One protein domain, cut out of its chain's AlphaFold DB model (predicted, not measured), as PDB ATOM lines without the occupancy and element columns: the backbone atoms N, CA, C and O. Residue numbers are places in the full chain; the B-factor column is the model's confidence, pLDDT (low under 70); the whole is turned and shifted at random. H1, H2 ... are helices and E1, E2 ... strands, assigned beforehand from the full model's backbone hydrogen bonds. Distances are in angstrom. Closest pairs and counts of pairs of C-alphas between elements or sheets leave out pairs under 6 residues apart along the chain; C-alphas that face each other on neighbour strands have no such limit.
ATOM      1  N   GLU A 136      16.116 -48.279  -2.237       69.81
ATOM      2  CA  GLU A 136      15.580 -47.105  -2.939       69.81
ATOM      3  C   GLU A 136      16.705 -46.190  -3.438       69.81
ATOM      4  O   GLU A 136      16.685 -45.695  -4.562       69.81
ATOM      5  N   THR A 137      17.791 -46.085  -2.667       65.00
ATOM      6  CA  THR A 137      19.012 -45.395  -3.109       65.00
ATOM      7  C   THR A 137      19.856 -46.211  -4.104       65.00
ATOM      8  O   THR A 137      20.779 -45.677  -4.718       65.00
ATOM      9  N   LYS A 138      19.563 -47.504  -4.290       58.38
ATOM     10  CA  LYS A 138      20.322 -48.441  -5.145       58.38
ATOM     11  C   LYS A 138      19.574 -48.893  -6.404       58.38
ATOM     12  O   LYS A 138      20.226 -49.351  -7.335       58.38
ATOM     13  N   ARG A 139      18.244 -48.778  -6.457       56.78
ATOM     14  CA  ARG A 139      17.375 -49.236  -7.558       56.78
ATOM     15  C   ARG A 139      17.561 -48.428  -8.842       56.78
ATOM     16  O   ARG A 139      17.179 -48.890  -9.911       56.78
ATOM     17  N   HIS A 140      18.196 -47.259  -8.760       53.59
ATOM     18  CA  HIS A 140      18.277 -46.322  -9.874       53.59
ATOM     19  C   HIS A 140      19.691 -45.729 -10.037       53.59
ATOM     20  O   HIS A 140      19.889 -44.548  -9.750       53.59
ATOM     21  N   PRO A 141      20.696 -46.481 -10.523       49.28
ATOM     22  CA  PRO A 141      21.898 -45.886 -11.107       49.28
ATOM     23  C   PRO A 141      21.702 -45.523 -12.594       49.28
ATOM     24  O   PRO A 141      22.370 -44.619 -13.090       49.28
ATOM     25  N   HIS A 142      20.762 -46.187 -13.286       51.59
ATOM     26  CA  HIS A 142      20.472 -46.022 -14.724       51.59
ATOM     27  C   HIS A 142      18.963 -46.076 -15.061       51.59
ATOM     28  O   HIS A 142      18.593 -46.364 -16.196       51.59
ATOM     29  N   GLY A 143      18.082 -45.866 -14.076       46.06
ATOM     30  CA  GLY A 143      16.626 -45.938 -14.260       46.06
ATOM     31  C   GLY A 143      16.000 -44.573 -14.585       46.06
ATOM     32  O   GLY A 143      16.656 -43.546 -14.407       46.06
ATOM     33  N   PRO A 144      14.721 -44.522 -15.003       49.78
ATOM     34  CA  PRO A 144      14.013 -43.268 -15.295       49.78
ATOM     35  C   PRO A 144      13.937 -42.300 -14.098       49.78
ATOM     36  O   PRO A 144      13.739 -41.107 -14.305       49.78
ATOM     37  N   ASP A 145      14.172 -42.778 -12.872       51.31
ATOM     38  CA  ASP A 145      14.186 -41.985 -11.635       51.31
ATOM     39  C   ASP A 145      15.586 -41.497 -11.204       51.31
ATOM     40  O   ASP A 145      15.704 -40.697 -10.277       51.31
ATOM     41  N   SER A 146      16.657 -41.889 -11.910       55.06
ATOM     42  CA  SER A 146      18.042 -41.397 -11.734       55.06
ATOM     43  C   SER A 146      18.276 -40.026 -12.381       55.06
ATOM     44  O   SER A 146      19.351 -39.744 -12.914       55.06
ATOM     45  N   GLN A 147      17.255 -39.173 -12.416       65.19
ATOM     46  CA  GLN A 147      17.342 -37.868 -13.062       65.19
ATOM     47  C   GLN A 147      17.837 -36.821 -12.066       65.19
ATOM     48  O   GLN A 147      17.402 -36.775 -10.913       65.19
ATOM     49  N   THR A 148      18.751 -35.957 -12.507       64.88
ATOM     50  CA  THR A 148      19.191 -34.802 -11.715       64.88
ATOM     51  C   THR A 148      17.971 -34.005 -11.246       64.88
ATOM     52  O   THR A 148      17.150 -33.600 -12.062       64.88
ATOM     53  N   GLY A 149      17.850 -33.792  -9.934       64.62
ATOM     54  CA  GLY A 149      16.720 -33.075  -9.325       64.62
ATOM     55  C   GLY A 149      15.618 -33.968  -8.740       64.62
ATOM     56  O   GLY A 149      14.833 -33.485  -7.921       64.62
ATOM     57  N   LYS A 150      15.598 -35.275  -9.047       76.50
ATOM     58  CA  LYS A 150      14.719 -36.238  -8.364       76.50
ATOM     59  C   LYS A 150      15.061 -36.324  -6.876       76.50
ATOM     60  O   LYS A 150      16.224 -36.222  -6.470       76.50
ATOM     61  N   THR A 151      14.024 -36.470  -6.061       82.25
ATOM     62  CA  THR A 151      14.075 -36.455  -4.600       82.25
ATOM     63  C   THR A 151      13.316 -37.651  -4.039       82.25
ATOM     64  O   THR A 151      12.251 -38.000  -4.543       82.25
ATOM     65  N   ILE A 152      13.875 -38.249  -2.989       82.94
ATOM     66  CA  ILE A 152      13.256 -39.300  -2.177       82.94
ATOM     67  C   ILE A 152      13.139 -38.767  -0.752       82.94
ATOM     68  O   ILE A 152      14.105 -38.212  -0.223       82.94
ATOM     69  N   ALA A 153      11.981 -38.938  -0.128       85.25
ATOM     70  CA  ALA A 153      11.770 -38.677   1.289       85.25
ATOM     71  C   ALA A 153      11.494 -39.993   2.014       85.25
ATOM     72  O   ALA A 153      10.853 -40.879   1.461       85.25
ATOM     73  N   CYS A 154      11.980 -40.117   3.243       83.88
ATOM     74  CA  CYS A 154      11.704 -41.257   4.104       83.88
ATOM     75  C   CYS A 154      11.244 -40.760   5.470       83.88
ATOM     76  O   CYS A 154      11.919 -39.917   6.065       83.88
ATOM     77  N   PHE A 155      10.106 -41.273   5.935       83.06
ATOM     78  CA  PHE A 155       9.520 -40.995   7.242       83.06
ATOM     79  C   PHE A 155       9.544 -42.273   8.073       83.06
ATOM     80  O   PHE A 155       9.314 -43.353   7.538       83.06
ATOM     81  N   VAL A 156       9.839 -42.152   9.363       76.31
ATOM     82  CA  VAL A 156       9.935 -43.268  10.312       76.31
ATOM     83  C   VAL A 156       9.242 -42.861  11.609       76.31
ATOM     84  O   VAL A 156       9.435 -41.721  12.045       76.31
ATOM     85  N   LEU A 157       8.472 -43.763  12.227       74.56
ATOM     86  CA  LEU A 157       7.886 -43.496  13.546       74.56
ATOM     87  C   LEU A 157       8.970 -43.419  14.630       74.56
ATOM     88  O   LEU A 157       9.926 -44.197  14.644       74.56
ATOM     89  N   VAL A 158       8.803 -42.477  15.558       69.75
ATOM     90  CA  VAL A 158       9.688 -42.269  16.714       69.75
ATOM     91  C   VAL A 158       9.740 -43.526  17.583       69.75
ATOM     92  O   VAL A 158      10.835 -43.985  17.924       69.75
ATOM     93  N   ASP A 159       8.571 -44.097  17.881       67.19
ATOM     94  CA  ASP A 159       8.426 -45.228  18.803       67.19
ATOM     95  C   ASP A 159       8.603 -46.596  18.134       67.19
ATOM     96  O   ASP A 159       9.012 -47.556  18.789       67.19
ATOM     97  N   ASP A 160       8.377 -46.682  16.821       68.25
ATOM     98  CA  ASP A 160       8.605 -47.895  16.038       68.25
ATOM     99  C   ASP A 160       9.400 -47.596  14.757       68.25
ATOM    100  O   ASP A 160       8.832 -47.307  13.702       68.25
ATOM    101  N   PRO A 161      10.734 -47.738  14.795       62.44
ATOM    102  CA  PRO A 161      11.570 -47.449  13.644       62.44
ATOM    103  C   PRO A 161      11.439 -48.470  12.502       62.44
ATOM    104  O   PRO A 161      12.091 -48.301  11.468       62.44
ATOM    105  N   THR A 162      10.664 -49.544  12.692       67.31
ATOM    106  CA  THR A 162      10.349 -50.527  11.645       67.31
ATOM    107  C   THR A 162       9.122 -50.137  10.825       67.31
ATOM    108  O   THR A 162       8.967 -50.618   9.704       67.31
ATOM    109  N   SER A 163       8.323 -49.198  11.334       76.50
ATOM    110  CA  SER A 163       7.236 -48.547  10.615       76.50
ATOM    111  C   SER A 163       7.766 -47.313   9.884       76.50
ATOM    112  O   SER A 163       8.199 -46.331  10.498       76.50
ATOM    113  N   TYR A 164       7.778 -47.377   8.553       83.00
ATOM    114  CA  TYR A 164       8.341 -46.333   7.705       83.00
ATOM    115  C   TYR A 164       7.570 -46.182   6.393       83.00
ATOM    116  O   TYR A 164       6.897 -47.102   5.930       83.00
ATOM    117  N   TRP A 165       7.745 -45.022   5.767       87.00
ATOM    118  CA  TRP A 165       7.167 -44.683   4.472       87.00
ATOM    119  C   TRP A 165       8.216 -44.020   3.595       87.00
ATOM    120  O   TRP A 165       9.167 -43.409   4.101       87.00
ATOM    121  N   ILE A 166       8.068 -44.172   2.280       83.44
ATOM    122  CA  ILE A 166       9.005 -43.636   1.295       83.44
ATOM    123  C   ILE A 166       8.206 -42.945   0.201       83.44
ATOM    124  O   ILE A 166       7.386 -43.582  -0.450       83.44
ATOM    125  N   GLY A 167       8.467 -41.655   0.001       83.19
ATOM    126  CA  GLY A 167       7.846 -40.872  -1.063       83.19
ATOM    127  C   GLY A 167       8.837 -40.397  -2.115       83.19
ATOM    128  O   GLY A 167      10.031 -40.227  -1.832       83.19
ATOM    129  N   HIS A 168       8.332 -40.129  -3.318       83.00
ATOM    130  CA  HIS A 168       9.142 -39.795  -4.497       83.00
ATOM    131  C   HIS A 168       8.637 -38.530  -5.193       83.00
ATOM    132  O   HIS A 168       7.441 -38.308  -5.355       83.00
ATOM    133  N   SER A 169       9.558 -37.682  -5.656       79.75
ATOM    134  CA  SER A 169       9.187 -36.446  -6.355       79.75
ATOM    135  C   SER A 169       8.819 -36.676  -7.825       79.75
ATOM    136  O   SER A 169       9.517 -37.410  -8.539       79.75
ATOM    137  N   GLY A 170       7.836 -35.933  -8.336       68.94
ATOM    138  CA  GLY A 170       7.500 -35.925  -9.765       68.94
ATOM    139  C   GLY A 170       6.505 -36.993 -10.223       68.94
ATOM    140  O   GLY A 170       6.300 -37.123 -11.425       68.94
ATOM    141  N   PHE A 171       5.875 -37.733  -9.308       60.34
ATOM    142  CA  PHE A 171       4.725 -38.587  -9.621       60.34
ATOM    143  C   PHE A 171       3.420 -37.786  -9.478       60.34
ATOM    144  O   PHE A 171       2.609 -38.026  -8.590       60.34
ATOM    145  N   GLY A 172       3.212 -36.814 -10.373       46.94
ATOM    146  CA  GLY A 172       2.048 -35.912 -10.356       46.94
ATOM    147  C   GLY A 172       0.678 -36.580 -10.578       46.94
ATOM    148  O   GLY A 172      -0.340 -35.902 -10.504       46.94
ATOM    149  N   HIS A 173       0.613 -37.893 -10.823       43.41
ATOM    150  CA  HIS A 173      -0.640 -38.597 -11.134       43.41
ATOM    151  C   HIS A 173      -1.335 -39.280  -9.946       43.41
ATOM    152  O   HIS A 173      -2.507 -39.615 -10.069       43.41
ATOM    153  N   HIS A 174      -0.684 -39.433  -8.787       43.12
ATOM    154  CA  HIS A 174      -1.313 -40.043  -7.597       43.12
ATOM    155  C   HIS A 174      -1.728 -39.027  -6.528       43.12
ATOM    156  O   HIS A 174      -2.384 -39.367  -5.548       43.12
ATOM    157  N   ALA A 175      -1.364 -37.758  -6.707       46.22
ATOM    158  CA  ALA A 175      -1.444 -36.777  -5.643       46.22
ATOM    159  C   ALA A 175      -2.863 -36.244  -5.372       46.22
ATOM    160  O   ALA A 175      -3.128 -35.833  -4.242       46.22
ATOM    161  N   GLN A 176      -3.782 -36.269  -6.342       47.31
ATOM    162  CA  GLN A 176      -5.094 -35.624  -6.180       47.31
ATOM    163  C   GLN A 176      -6.269 -36.562  -5.900       47.31
ATOM    164  O   GLN A 176      -7.251 -36.091  -5.337       47.31
ATOM    165  N   GLN A 177      -6.205 -37.852  -6.245       49.88
ATOM    166  CA  GLN A 177      -7.424 -38.669  -6.197       49.88
ATOM    167  C   GLN A 177      -7.806 -39.178  -4.800       49.88
ATOM    168  O   GLN A 177      -8.996 -39.316  -4.564       49.88
ATOM    169  N   ASP A 178      -6.866 -39.311  -3.855       54.53
ATOM    170  CA  ASP A 178      -7.157 -39.780  -2.486       54.53
ATOM    171  C   ASP A 178      -6.255 -39.116  -1.424       54.53
ATOM    172  O   ASP A 178      -5.721 -39.772  -0.532       54.53
ATOM    173  N   SER A 179      -6.019 -37.798  -1.508       61.19
ATOM    174  CA  SER A 179      -5.308 -37.116  -0.413       61.19
ATOM    175  C   SER A 179      -6.161 -37.174   0.859       61.19
ATOM    176  O   SER A 179      -7.272 -36.637   0.845       61.19
ATOM    177  N   PRO A 180      -5.672 -37.758   1.973       66.50
ATOM    178  CA  PRO A 180      -6.414 -37.741   3.227       66.50
ATOM    179  C   PRO A 180      -6.780 -36.298   3.584       66.50
ATOM    180  O   PRO A 180      -5.929 -35.414   3.476       66.50
ATOM    181  N   ALA A 181      -8.006 -36.044   4.053       75.19
ATOM    182  CA  ALA A 181      -8.450 -34.693   4.436       75.19
ATOM    183  C   ALA A 181      -7.463 -34.003   5.402       75.19
ATOM    184  O   ALA A 181      -7.250 -32.792   5.348       75.19
ATOM    185  N   ARG A 182      -6.792 -34.810   6.232       76.81
ATOM    186  CA  ARG A 182      -5.707 -34.401   7.128       76.81
ATOM    187  C   ARG A 182      -4.494 -33.819   6.390       76.81
ATOM    188  O   ARG A 182      -3.978 -32.789   6.808       76.81
ATOM    189  N   MET A 183      -4.085 -34.398   5.260       81.75
ATOM    190  CA  MET A 183      -3.012 -33.845   4.427       81.75
ATOM    191  C   MET A 183      -3.406 -32.486   3.836       81.75
ATOM    192  O   MET A 183      -2.613 -31.547   3.844       81.75
ATOM    193  N   THR A 184      -4.646 -32.349   3.359       77.06
ATOM    194  CA  THR A 184      -5.152 -31.072   2.835       77.06
ATOM    195  C   THR A 184      -5.139 -29.988   3.912       77.06
ATOM    196  O   THR A 184      -4.680 -28.877   3.647       77.06
ATOM    197  N   ALA A 185      -5.559 -30.315   5.138       77.88
ATOM    198  CA  ALA A 185      -5.521 -29.392   6.272       77.88
ATOM    199  C   ALA A 185      -4.088 -28.952   6.626       77.88
ATOM    200  O   ALA A 185      -3.837 -27.759   6.814       77.88
ATOM    201  N   LEU A 186      -3.132 -29.888   6.643       77.75
ATOM    202  CA  LEU A 186      -1.715 -29.588   6.886       77.75
ATOM    203  C   LEU A 186      -1.138 -28.601   5.864       77.75
ATOM    204  O   LEU A 186      -0.337 -27.733   6.216       77.75
ATOM    205  N   LEU A 187      -1.553 -28.722   4.602       76.81
ATOM    206  CA  LEU A 187      -1.045 -27.913   3.497       76.81
ATOM    207  C   LEU A 187      -1.738 -26.549   3.357       76.81
ATOM    208  O   LEU A 187      -1.091 -25.588   2.943       76.81
ATOM    209  N   GLN A 188      -3.021 -26.432   3.719       73.31
ATOM    210  CA  GLN A 188      -3.794 -25.186   3.591       73.31
ATOM    211  C   GLN A 188      -3.194 -24.011   4.379       73.31
ATOM    212  O   GLN A 188      -3.299 -22.866   3.951       73.31
ATOM    213  N   GLY A 189      -2.531 -24.279   5.508       63.50
ATOM    214  CA  GLY A 189      -1.920 -23.249   6.355       63.50
ATOM    215  C   GLY A 189      -0.473 -22.882   6.003       63.50
ATOM    216  O   GLY A 189       0.194 -22.227   6.811       63.50
ATOM    217  N   VAL A 190       0.073 -23.364   4.884       68.94
ATOM    218  CA  VAL A 190       1.485 -23.173   4.512       68.94
ATOM    219  C   VAL A 190       1.604 -21.966   3.587       68.94
ATOM    220  O   VAL A 190       1.084 -21.979   2.473       68.94
ATOM    221  N   GLY A 191       2.297 -20.919   4.043       64.19
ATOM    222  CA  GLY A 191       2.589 -19.755   3.212       64.19
ATOM    223  C   GLY A 191       3.474 -20.168   2.038       64.19
ATOM    224  O   GLY A 191       4.637 -20.515   2.228       64.19
ATOM    225  N   LYS A 192       2.921 -20.169   0.823       67.81
ATOM    226  CA  LYS A 192       3.676 -20.522  -0.384       67.81
ATOM    227  C   LYS A 192       4.717 -19.432  -0.658       67.81
ATOM    228  O   LYS A 192       4.359 -18.283  -0.887       67.81
ATOM    229  N   VAL A 193       5.995 -19.794  -0.606       63.00
ATOM    230  CA  VAL A 193       7.143 -18.904  -0.869       63.00
ATOM    231  C   VAL A 193       7.459 -18.832  -2.369       63.00
ATOM    232  O   VAL A 193       8.072 -17.880  -2.836       63.00
ATOM    233  N   GLU A 194       7.015 -19.831  -3.126       61.88
ATOM    234  CA  GLU A 194       7.175 -19.963  -4.576       61.88
ATOM    235  C   GLU A 194       5.934 -20.641  -5.170       61.88
ATOM    236  O   GLU A 194       5.132 -21.224  -4.427       61.88
ATOM    237  N   GLU A 195       5.770 -20.568  -6.495       59.72
ATOM    238  CA  GLU A 195       4.733 -21.319  -7.203       59.72
ATOM    239  C   GLU A 195       4.946 -22.813  -6.936       59.72
ATOM    240  O   GLU A 195       5.935 -23.421  -7.342       59.72
ATOM    241  N   TRP A 196       4.056 -23.368  -6.115       61.44
ATOM    242  CA  TRP A 196       4.206 -24.695  -5.546       61.44
ATOM    243  C   TRP A 196       3.130 -25.593  -6.114       61.44
ATOM    244  O   TRP A 196       1.980 -25.568  -5.655       61.44
ATOM    245  N   GLU A 197       3.518 -26.422  -7.073       61.31
ATOM    246  CA  GLU A 197       2.793 -27.652  -7.348       61.31
ATOM    247  C   GLU A 197       3.030 -28.578  -6.150       61.31
ATOM    248  O   GLU A 197       3.966 -29.377  -6.100       61.31
ATOM    249  N   VAL A 198       2.209 -28.384  -5.114       54.19
ATOM    250  CA  VAL A 198       2.266 -29.081  -3.815       54.19
ATOM    251  C   VAL A 198       2.341 -30.605  -3.983       54.19
ATOM    252  O   VAL A 198       2.916 -31.316  -3.164       54.19
ATOM    253  N   ASP A 199       1.813 -31.078  -5.105       55.47
ATOM    254  CA  ASP A 199       1.646 -32.462  -5.517       55.47
ATOM    255  C   ASP A 199       2.909 -33.123  -6.109       55.47
ATOM    256  O   ASP A 199       2.857 -34.272  -6.544       55.47
ATOM    257  N   VAL A 200       4.055 -32.432  -6.108       68.62
ATOM    258  CA  VAL A 200       5.297 -32.904  -6.757       68.62
ATOM    259  C   VAL A 200       6.402 -33.235  -5.746       68.62
ATOM    260  O   VAL A 200       7.399 -33.871  -6.098       68.62
ATOM    261  N   CYS A 201       6.261 -32.825  -4.481       82.06
ATOM    262  CA  CYS A 201       7.296 -33.026  -3.467       82.06
ATOM    263  C   CYS A 201       7.260 -34.437  -2.866       82.06
ATOM    264  O   CYS A 201       6.216 -34.926  -2.440       82.06
ATOM    265  N   ALA A 202       8.440 -35.050  -2.747       82.75
ATOM    266  CA  ALA A 202       8.606 -36.377  -2.159       82.75
ATOM    267  C   ALA A 202       8.137 -36.429  -0.696       82.75
ATOM    268  O   ALA A 202       7.606 -37.434  -0.243       82.75
ATOM    269  N   GLU A 203       8.316 -35.335   0.048       86.94
ATOM    270  CA  GLU A 203       7.894 -35.196   1.442       86.94
ATOM    271  C   GLU A 203       6.370 -35.238   1.588       86.94
ATOM    272  O   GLU A 203       5.857 -35.797   2.554       86.94
ATOM    273  N   VAL A 204       5.652 -34.655   0.625       85.06
ATOM    274  CA  VAL A 204       4.186 -34.636   0.603       85.06
ATOM    275  C   VAL A 204       3.648 -36.025   0.279       85.06
ATOM    276  O   VAL A 204       2.761 -36.506   0.976       85.06
ATOM    277  N   ASP A 205       4.216 -36.685  -0.729       84.44
ATOM    278  CA  ASP A 205       3.875 -38.067  -1.077       84.44
ATOM    279  C   ASP A 205       4.130 -39.031   0.096       84.44
ATOM    280  O   ASP A 205       3.244 -39.773   0.516       84.44
ATOM    281  N   CYS A 206       5.306 -38.929   0.722       86.50
ATOM    282  CA  CYS A 206       5.670 -39.753   1.872       86.50
ATOM    283  C   CYS A 206       4.707 -39.563   3.054       86.50
ATOM    284  O   CYS A 206       4.320 -40.533   3.705       86.50
ATOM    285  N   MET A 207       4.305 -38.321   3.333       86.94
ATOM    286  CA  MET A 207       3.349 -38.040   4.400       86.94
ATOM    287  C   MET A 207       1.949 -38.555   4.071       86.94
ATOM    288  O   MET A 207       1.292 -39.095   4.954       86.94
ATOM    289  N   LYS A 208       1.484 -38.441   2.819       85.12
ATOM    290  CA  LYS A 208       0.195 -39.021   2.409       85.12
ATOM    291  C   LYS A 208       0.160 -40.513   2.726       85.12
ATOM    292  O   LYS A 208      -0.786 -40.965   3.361       85.12
ATOM    293  N   GLN A 209       1.216 -41.247   2.375       85.44
ATOM    294  CA  GLN A 209       1.328 -42.671   2.695       85.44
ATOM    295  C   GLN A 209       1.281 -42.932   4.211       85.44
ATOM    296  O   GLN A 209       0.548 -43.817   4.654       85.44
ATOM    297  N   ALA A 210       2.005 -42.137   5.008       86.38
ATOM    298  CA  ALA A 210       2.017 -42.265   6.466       86.38
ATOM    299  C   ALA A 210       0.634 -42.012   7.090       86.38
ATOM    300  O   ALA A 210       0.155 -42.809   7.897       86.38
ATOM    301  N   LEU A 211      -0.043 -40.942   6.673       85.06
ATOM    302  CA  LEU A 211      -1.372 -40.585   7.169       85.06
ATOM    303  C   LEU A 211      -2.438 -41.603   6.752       85.06
ATOM    304  O   LEU A 211      -3.302 -41.936   7.559       85.06
ATOM    305  N   THR A 212      -2.371 -42.130   5.526       84.25
ATOM    306  CA  THR A 212      -3.259 -43.212   5.068       84.25
ATOM    307  C   THR A 212      -3.067 -44.485   5.892       84.25
ATOM    308  O   THR A 212      -4.036 -45.187   6.169       84.25
ATOM    309  N   ALA A 213      -1.841 -44.760   6.346       83.06
ATOM    310  CA  ALA A 213      -1.542 -45.860   7.262       83.06
ATOM    311  C   ALA A 213      -1.928 -45.574   8.730       83.06
ATOM    312  O   ALA A 213      -1.744 -46.437   9.585       83.06
ATOM    313  N   GLY A 214      -2.467 -44.388   9.036       83.62
ATOM    314  CA  GLY A 214      -2.911 -44.005  10.378       83.62
ATOM    315  C   GLY A 214      -1.816 -43.445  11.287       83.62
ATOM    316  O   GLY A 214      -2.058 -43.290  12.482       83.62
ATOM    317  N   ALA A 215      -0.632 -43.124  10.756       83.06
ATOM    318  CA  ALA A 215       0.437 -42.519  11.545       83.06
ATOM    319  C   ALA A 215       0.037 -41.127  12.061       83.06
ATOM    320  O   ALA A 215      -0.560 -40.323  11.336       83.06
ATOM    321  N   ALA A 216       0.401 -40.821  13.306       82.62
ATOM    322  CA  ALA A 216       0.322 -39.465  13.825       82.62
ATOM    323  C   ALA A 216       1.515 -38.649  13.311       82.62
ATOM    324  O   ALA A 216       2.662 -39.077  13.377       82.62
ATOM    325  N   GLU A 217       1.231 -37.464  12.781       77.50
ATOM    326  CA  GLU A 217       2.229 -36.579  12.170       77.50
ATOM    327  C   GLU A 217       3.319 -36.100  13.143       77.50
ATOM    328  O   GLU A 217       4.459 -35.901  12.722       77.50
ATOM    329  N   ASP A 218       2.972 -35.973  14.424       73.88
ATOM    330  CA  ASP A 218       3.870 -35.545  15.504       73.88
ATOM    331  C   ASP A 218       4.911 -36.623  15.863       73.88
ATOM    332  O   ASP A 218       5.991 -36.309  16.366       73.88
ATOM    333  N   ASP A 219       4.640 -37.886  15.516       76.31
ATOM    334  CA  ASP A 219       5.494 -39.032  15.841       76.31
ATOM    335  C   ASP A 219       6.456 -39.391  14.703       76.31
ATOM    336  O   ASP A 219       7.076 -40.456  14.714       76.31
ATOM    337  N   LEU A 220       6.584 -38.540  13.681       75.25
ATOM    338  CA  LEU A 220       7.354 -38.847  12.477       75.25
ATOM    339  C   LEU A 220       8.681 -38.091  12.433       75.25
ATOM    340  O   LEU A 220       8.754 -36.862  12.487       75.25
ATOM    341  N   VAL A 221       9.764 -38.837  12.210       75.69
ATOM    342  CA  VAL A 221      11.068 -38.278  11.841       75.69
ATOM    343  C   VAL A 221      11.331 -38.533  10.369       75.69
ATOM    344  O   VAL A 221      11.200 -39.656   9.884       75.69
ATOM    345  N   TRP A 222      11.760 -37.488   9.664       82.44
ATOM    346  CA  TRP A 222      11.984 -37.546   8.228       82.44
ATOM    347  C   TRP A 222      13.429 -37.254   7.818       82.44
ATOM    348  O   TRP A 222      14.187 -36.560   8.511       82.44
ATOM    349  N   TYR A 223      13.794 -37.760   6.642       83.19
ATOM    350  CA  TYR A 223      15.024 -37.423   5.933       83.19
ATOM    351  C   TYR A 223      14.801 -37.423   4.417       83.19
ATOM    352  O   TYR A 223      14.004 -38.209   3.909       83.19
ATOM    353  N   CYS A 224      15.529 -36.573   3.686       82.88
ATOM    354  CA  CYS A 224      15.418 -36.468   2.230       82.88
ATOM    355  C   CYS A 224      16.756 -36.639   1.517       82.88
ATOM    356  O   CYS A 224      17.801 -36.147   1.954       82.88
ATOM    357  N   PHE A 225      16.690 -37.267   0.351       81.06
ATOM    358  CA  PHE A 225      17.802 -37.459  -0.566       81.06
ATOM    359  C   PHE A 225      17.480 -36.858  -1.923       81.06
ATOM    360  O   PHE A 225      16.332 -36.848  -2.346       81.06
ATOM    361  N   THR A 226      18.503 -36.408  -2.642       82.06
ATOM    362  CA  THR A 226      18.398 -36.062  -4.060       82.06
ATOM    363  C   THR A 226      19.490 -36.733  -4.866       82.06
ATOM    364  O   THR A 226      20.602 -36.942  -4.361       82.06
ATOM    365  N   TRP A 227      19.172 -37.074  -6.110       78.56
ATOM    366  CA  TRP A 227      20.142 -37.644  -7.026       78.56
ATOM    367  C   TRP A 227      21.097 -36.562  -7.527       78.56
ATOM    368  O   TRP A 227      20.703 -35.610  -8.208       78.56
ATOM    369  N   ASN A 228      22.379 -36.716  -7.200       78.25
ATOM    370  CA  ASN A 228      23.427 -35.853  -7.717       78.25
ATOM    371  C   ASN A 228      24.017 -36.469  -8.990       78.25
ATOM    372  O   ASN A 228      24.895 -37.331  -8.909       78.25
ATOM    373  N   GLY A 229      23.581 -35.970 -10.150       70.88
ATOM    374  CA  GLY A 229      24.029 -36.440 -11.464       70.88
ATOM    375  C   GLY A 229      25.514 -36.206 -11.775       70.88
ATOM    376  O   GLY A 229      26.045 -36.846 -12.671       70.88
ATOM    377  N   LYS A 230      26.226 -35.342 -11.030       77.56
ATOM    378  CA  LYS A 230      27.690 -35.201 -11.185       77.56
ATOM    379  C   LYS A 230      28.444 -36.353 -10.535       77.56
ATOM    380  O   LYS A 230      29.478 -36.779 -11.029       77.56
ATOM    381  N   THR A 231      27.949 -36.815  -9.390       79.25
ATOM    382  CA  THR A 231      28.604 -37.861  -8.591       79.25
ATOM    383  C   THR A 231      27.921 -39.223  -8.706       79.25
ATOM    384  O   THR A 231      28.355 -40.152  -8.035       79.25
ATOM    385  N   ASN A 232      26.851 -39.328  -9.504       73.00
ATOM    386  CA  ASN A 232      26.010 -40.518  -9.677       73.00
ATOM    387  C   ASN A 232      25.672 -41.214  -8.349       73.00
ATOM    388  O   ASN A 232      25.832 -42.424  -8.195       73.00
ATOM    389  N   ARG A 233      25.257 -40.422  -7.355       76.56
ATOM    390  CA  ARG A 233      24.895 -40.911  -6.019       76.56
ATOM    391  C   ARG A 233      23.770 -40.087  -5.419       76.56
ATOM    392  O   ARG A 233      23.655 -38.885  -5.675       76.56
ATOM    393  N   TRP A 234      23.009 -40.720  -4.537       75.00
ATOM    394  CA  TRP A 234      22.085 -40.024  -3.654       75.00
ATOM    395  C   TRP A 234      22.859 -39.235  -2.603       75.00
ATOM    396  O   TRP A 234      23.795 -39.731  -1.977       75.00
ATOM    397  N   THR A 235      22.462 -37.984  -2.418       75.62
ATOM    398  CA  THR A 235      23.037 -37.082  -1.420       75.62
ATOM    399  C   THR A 235      21.929 -36.538  -0.541       75.62
ATOM    400  O   THR A 235      20.830 -36.273  -1.026       75.62
ATOM    401  N   GLY A 236      22.201 -36.400   0.757       75.75
ATOM    402  CA  GLY A 236      21.251 -35.778   1.672       75.75
ATOM    403  C   GLY A 236      20.937 -34.352   1.233       75.75
ATOM    404  O   GLY A 236      21.851 -33.600   0.894       75.75
ATOM    405  N   ARG A 237      19.656 -33.980   1.253       79.50
ATOM    406  CA  ARG A 237      19.211 -32.609   0.993       79.50
ATOM    407  C   ARG A 237      18.283 -32.116   2.086       79.50
ATOM    408  O   ARG A 237      17.628 -32.891   2.776       79.50
ATOM    409  N   SER A 238      18.193 -30.798   2.195       76.81
ATOM    410  CA  SER A 238      17.082 -30.172   2.899       76.81
ATOM    411  C   SER A 238      15.810 -30.238   2.046       76.81
ATOM    412  O   SER A 238      15.870 -30.304   0.814       76.81
ATOM    413  N   ALA A 239      14.652 -30.196   2.702       79.19
ATOM    414  CA  ALA A 239      13.375 -30.038   2.016       79.19
ATOM    415  C   ALA A 239      13.325 -28.713   1.225       79.19
ATOM    416  O   ALA A 239      14.123 -27.804   1.490       79.19
ATOM    417  N   CYS A 240      12.424 -28.579   0.242       78.50
ATOM    418  CA  CYS A 240      12.205 -27.272  -0.411       78.50
ATOM    419  C   CYS A 240      11.648 -26.243   0.592       78.50
ATOM    420  O   CYS A 240      11.253 -26.615   1.695       78.50
ATOM    421  N   TYR A 241      11.635 -24.949   0.259       78.12
ATOM    422  CA  TYR A 241      11.232 -23.910   1.220       78.12
ATOM    423  C   TYR A 241       9.801 -24.096   1.726       78.12
ATOM    424  O   TYR A 241       9.586 -24.087   2.940       78.12
ATOM    425  N   ASN A 242       8.856 -24.373   0.826       78.88
ATOM    426  CA  ASN A 242       7.480 -24.695   1.207       78.88
ATOM    427  C   ASN A 242       7.436 -25.949   2.077       78.88
ATOM    428  O   ASN A 242       6.809 -25.947   3.139       78.88
ATOM    429  N   CYS A 243       8.199 -26.985   1.695       80.94
ATOM    430  CA  CYS A 243       8.275 -28.202   2.484       80.94
ATOM    431  C   CYS A 243       8.958 -28.005   3.855       80.94
ATOM    432  O   CYS A 243       8.684 -28.727   4.803       80.94
ATOM    433  N   ARG A 244       9.827 -27.014   4.031       79.88
ATOM    434  CA  ARG A 244      10.379 -26.703   5.356       79.88
ATOM    435  C   ARG A 244       9.362 -26.002   6.239       79.88
ATOM    436  O   ARG A 244       9.323 -26.295   7.427       79.88
ATOM    437  N   GLN A 245       8.554 -25.101   5.682       77.31
ATOM    438  CA  GLN A 245       7.579 -24.355   6.474       77.31
ATOM    439  C   GLN A 245       6.556 -25.280   7.135       77.31
ATOM    440  O   GLN A 245       6.355 -25.186   8.343       77.31
ATOM    441  N   TRP A 246       5.958 -26.217   6.396       81.62
ATOM    442  CA  TRP A 246       5.017 -27.172   6.997       81.62
ATOM    443  C   TRP A 246       5.709 -28.185   7.918       81.62
ATOM    444  O   TRP A 246       5.263 -28.352   9.048       81.62
ATOM    445  N   LEU A 247       6.847 -28.776   7.519       78.44
ATOM    446  CA  LEU A 247       7.567 -29.740   8.367       78.44
ATOM    447  C   LEU A 247       8.064 -29.103   9.664       78.44
ATOM    448  O   LEU A 247       8.180 -29.795  10.665       78.44
ATOM    449  N   SER A 248       8.339 -27.795   9.683       71.94
ATOM    450  CA  SER A 248       8.707 -27.096  10.920       71.94
ATOM    451  C   SER A 248       7.570 -27.039  11.944       71.94
ATOM    452  O   SER A 248       7.847 -26.977  13.138       71.94
ATOM    453  N   LYS A 249       6.306 -27.120  11.503       66.44
ATOM    454  CA  LYS A 249       5.138 -27.139  12.394       66.44
ATOM    455  C   LYS A 249       4.964 -28.485  13.094       66.44
ATOM    456  O   LYS A 249       4.579 -28.499  14.253       66.44
ATOM    457  N   LEU A 250       5.334 -29.580  12.429       61.88
ATOM    458  CA  LEU A 250       5.342 -30.933  13.008       61.88
ATOM    459  C   LEU A 250       6.411 -31.109  14.098       61.88
ATOM    460  O   LEU A 250       6.394 -32.054  14.868       61.88
ATOM    461  N   VAL A 251       7.392 -30.205  14.154       49.78
ATOM    462  CA  VAL A 251       8.571 -30.323  15.025       49.78
ATOM    463  C   VAL A 251       8.355 -29.655  16.400       49.78
ATOM    464  O   VAL A 251       9.235 -29.736  17.262       49.78
TER     465      VAL A 251
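AT A GLANCE: This is residues 136 to 251 of the 255 residues of an uncharacterized protein of Deltaproteobacteria bacterium (UniProt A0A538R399). A strongly twisted wall of four antiparallel strands has the helix H2 packed slantwise over one face, at its E2 and E1 side, while H1 packs on H2 away from the sheet and H3 comes near both helices without being on the sheet. Long loops take up much of the rest, at residues 136 to 150, 169 to 180 and 189 to 201. The 116 printed residues have three named helices and four named strands, along the chain E1, E2, H1, H2, E3, E4, H3, with the sheet order E2, E1, E3, E4. The class is mixed, helices and strands, though under half of the printed residues, 54 of 116, are in named elements. The whole is compact, with a radius of gyration of the C-alphas of 13.9 A, and spans 37 by 35 by 26 A.

HOW THE PARTS SIT: Start past the loop of residues 136 to 150, at the inner strand E1, residues 151 to 157. Its hairpin partner E2, residues 164 to 168, is antiparallel to it at 164 degrees; look for N 153 and O 167, 2.9 A apart and within hydrogen-bond range. On the other side of E1 is E3, residues 220 to 228, antiparallel at 160 degrees, where N 154 and O 223 are within hydrogen-bond range at 2.9 A. E3 forms a hairpin with the edge strand E4, residues 233 to 237, antiparallel at 133 degrees, with N 226 and O 235 within hydrogen-bond range at 2.8 A. Next find H2, residues 202 to 212, which is on the sheet at a height over the sheet of 6.4 A and makes two layers with it, helix on one face. It lies over E2 and only just not over E1, since 6 of its 11 C-alphas fall on E2 and 2 on E1; it runs slantwise to the strands, at 36 degrees to E2 on the local plane. The closest C-alphas of E2 and H2 are those of Gly 167 and Cys 206, 3.8 A apart. H1, residues 181 to 188, is not on the sheet, but touches H2, the closest C-alphas being those of Met 183 and Lys 208 at 6.4 A. These two form a helical hairpin, running opposite ways at a shallow tilt of 33 degrees, only just short of steep. E2, then H1 and H2, then E3 make a split strand-helix-strand unit, two strands running the same way with E1 between them, and its crossover is right-handed. H3, residues 241 to 249, is not on the sheet and is close to but not clearly touching H2, where the C-alphas of Glu 203 and Cys 243 come closest at 7.1 A. H3 and E3 are apart. Every O i to N i+4 pair is within hydrogen-bond range in H1 and H2, and 4 of 5 are in H3.

IN THESE COORDINATES: Find C-alpha 151 at (14.075, -36.455, -4.600), where E1 begins its 20.4 A run. E2 covers 13.9 A and H1 covers 10.6 A. H2 begins at C-alpha 202, (8.606, -36.377, -2.159), and measures 15.5 A. E3 is the longest strand, 26.0 A, and E4 measures 12.3 A. H3 measures 13.1 A and ends at C-alpha 249, (5.138, -27.139, 12.394).

THE WHOLE: The two C-alphas farthest apart are those of Ala 181 and Thr 231, 39.4 A. The printed part has no cut. The links E2 to H1 and H1 to H2 are long, with 12 and 13 residues. The mean pLDDT of the printed part is 71.9, and 45 residues are under 70, among them 136 to 149, 170 to 180 and 189 to 200.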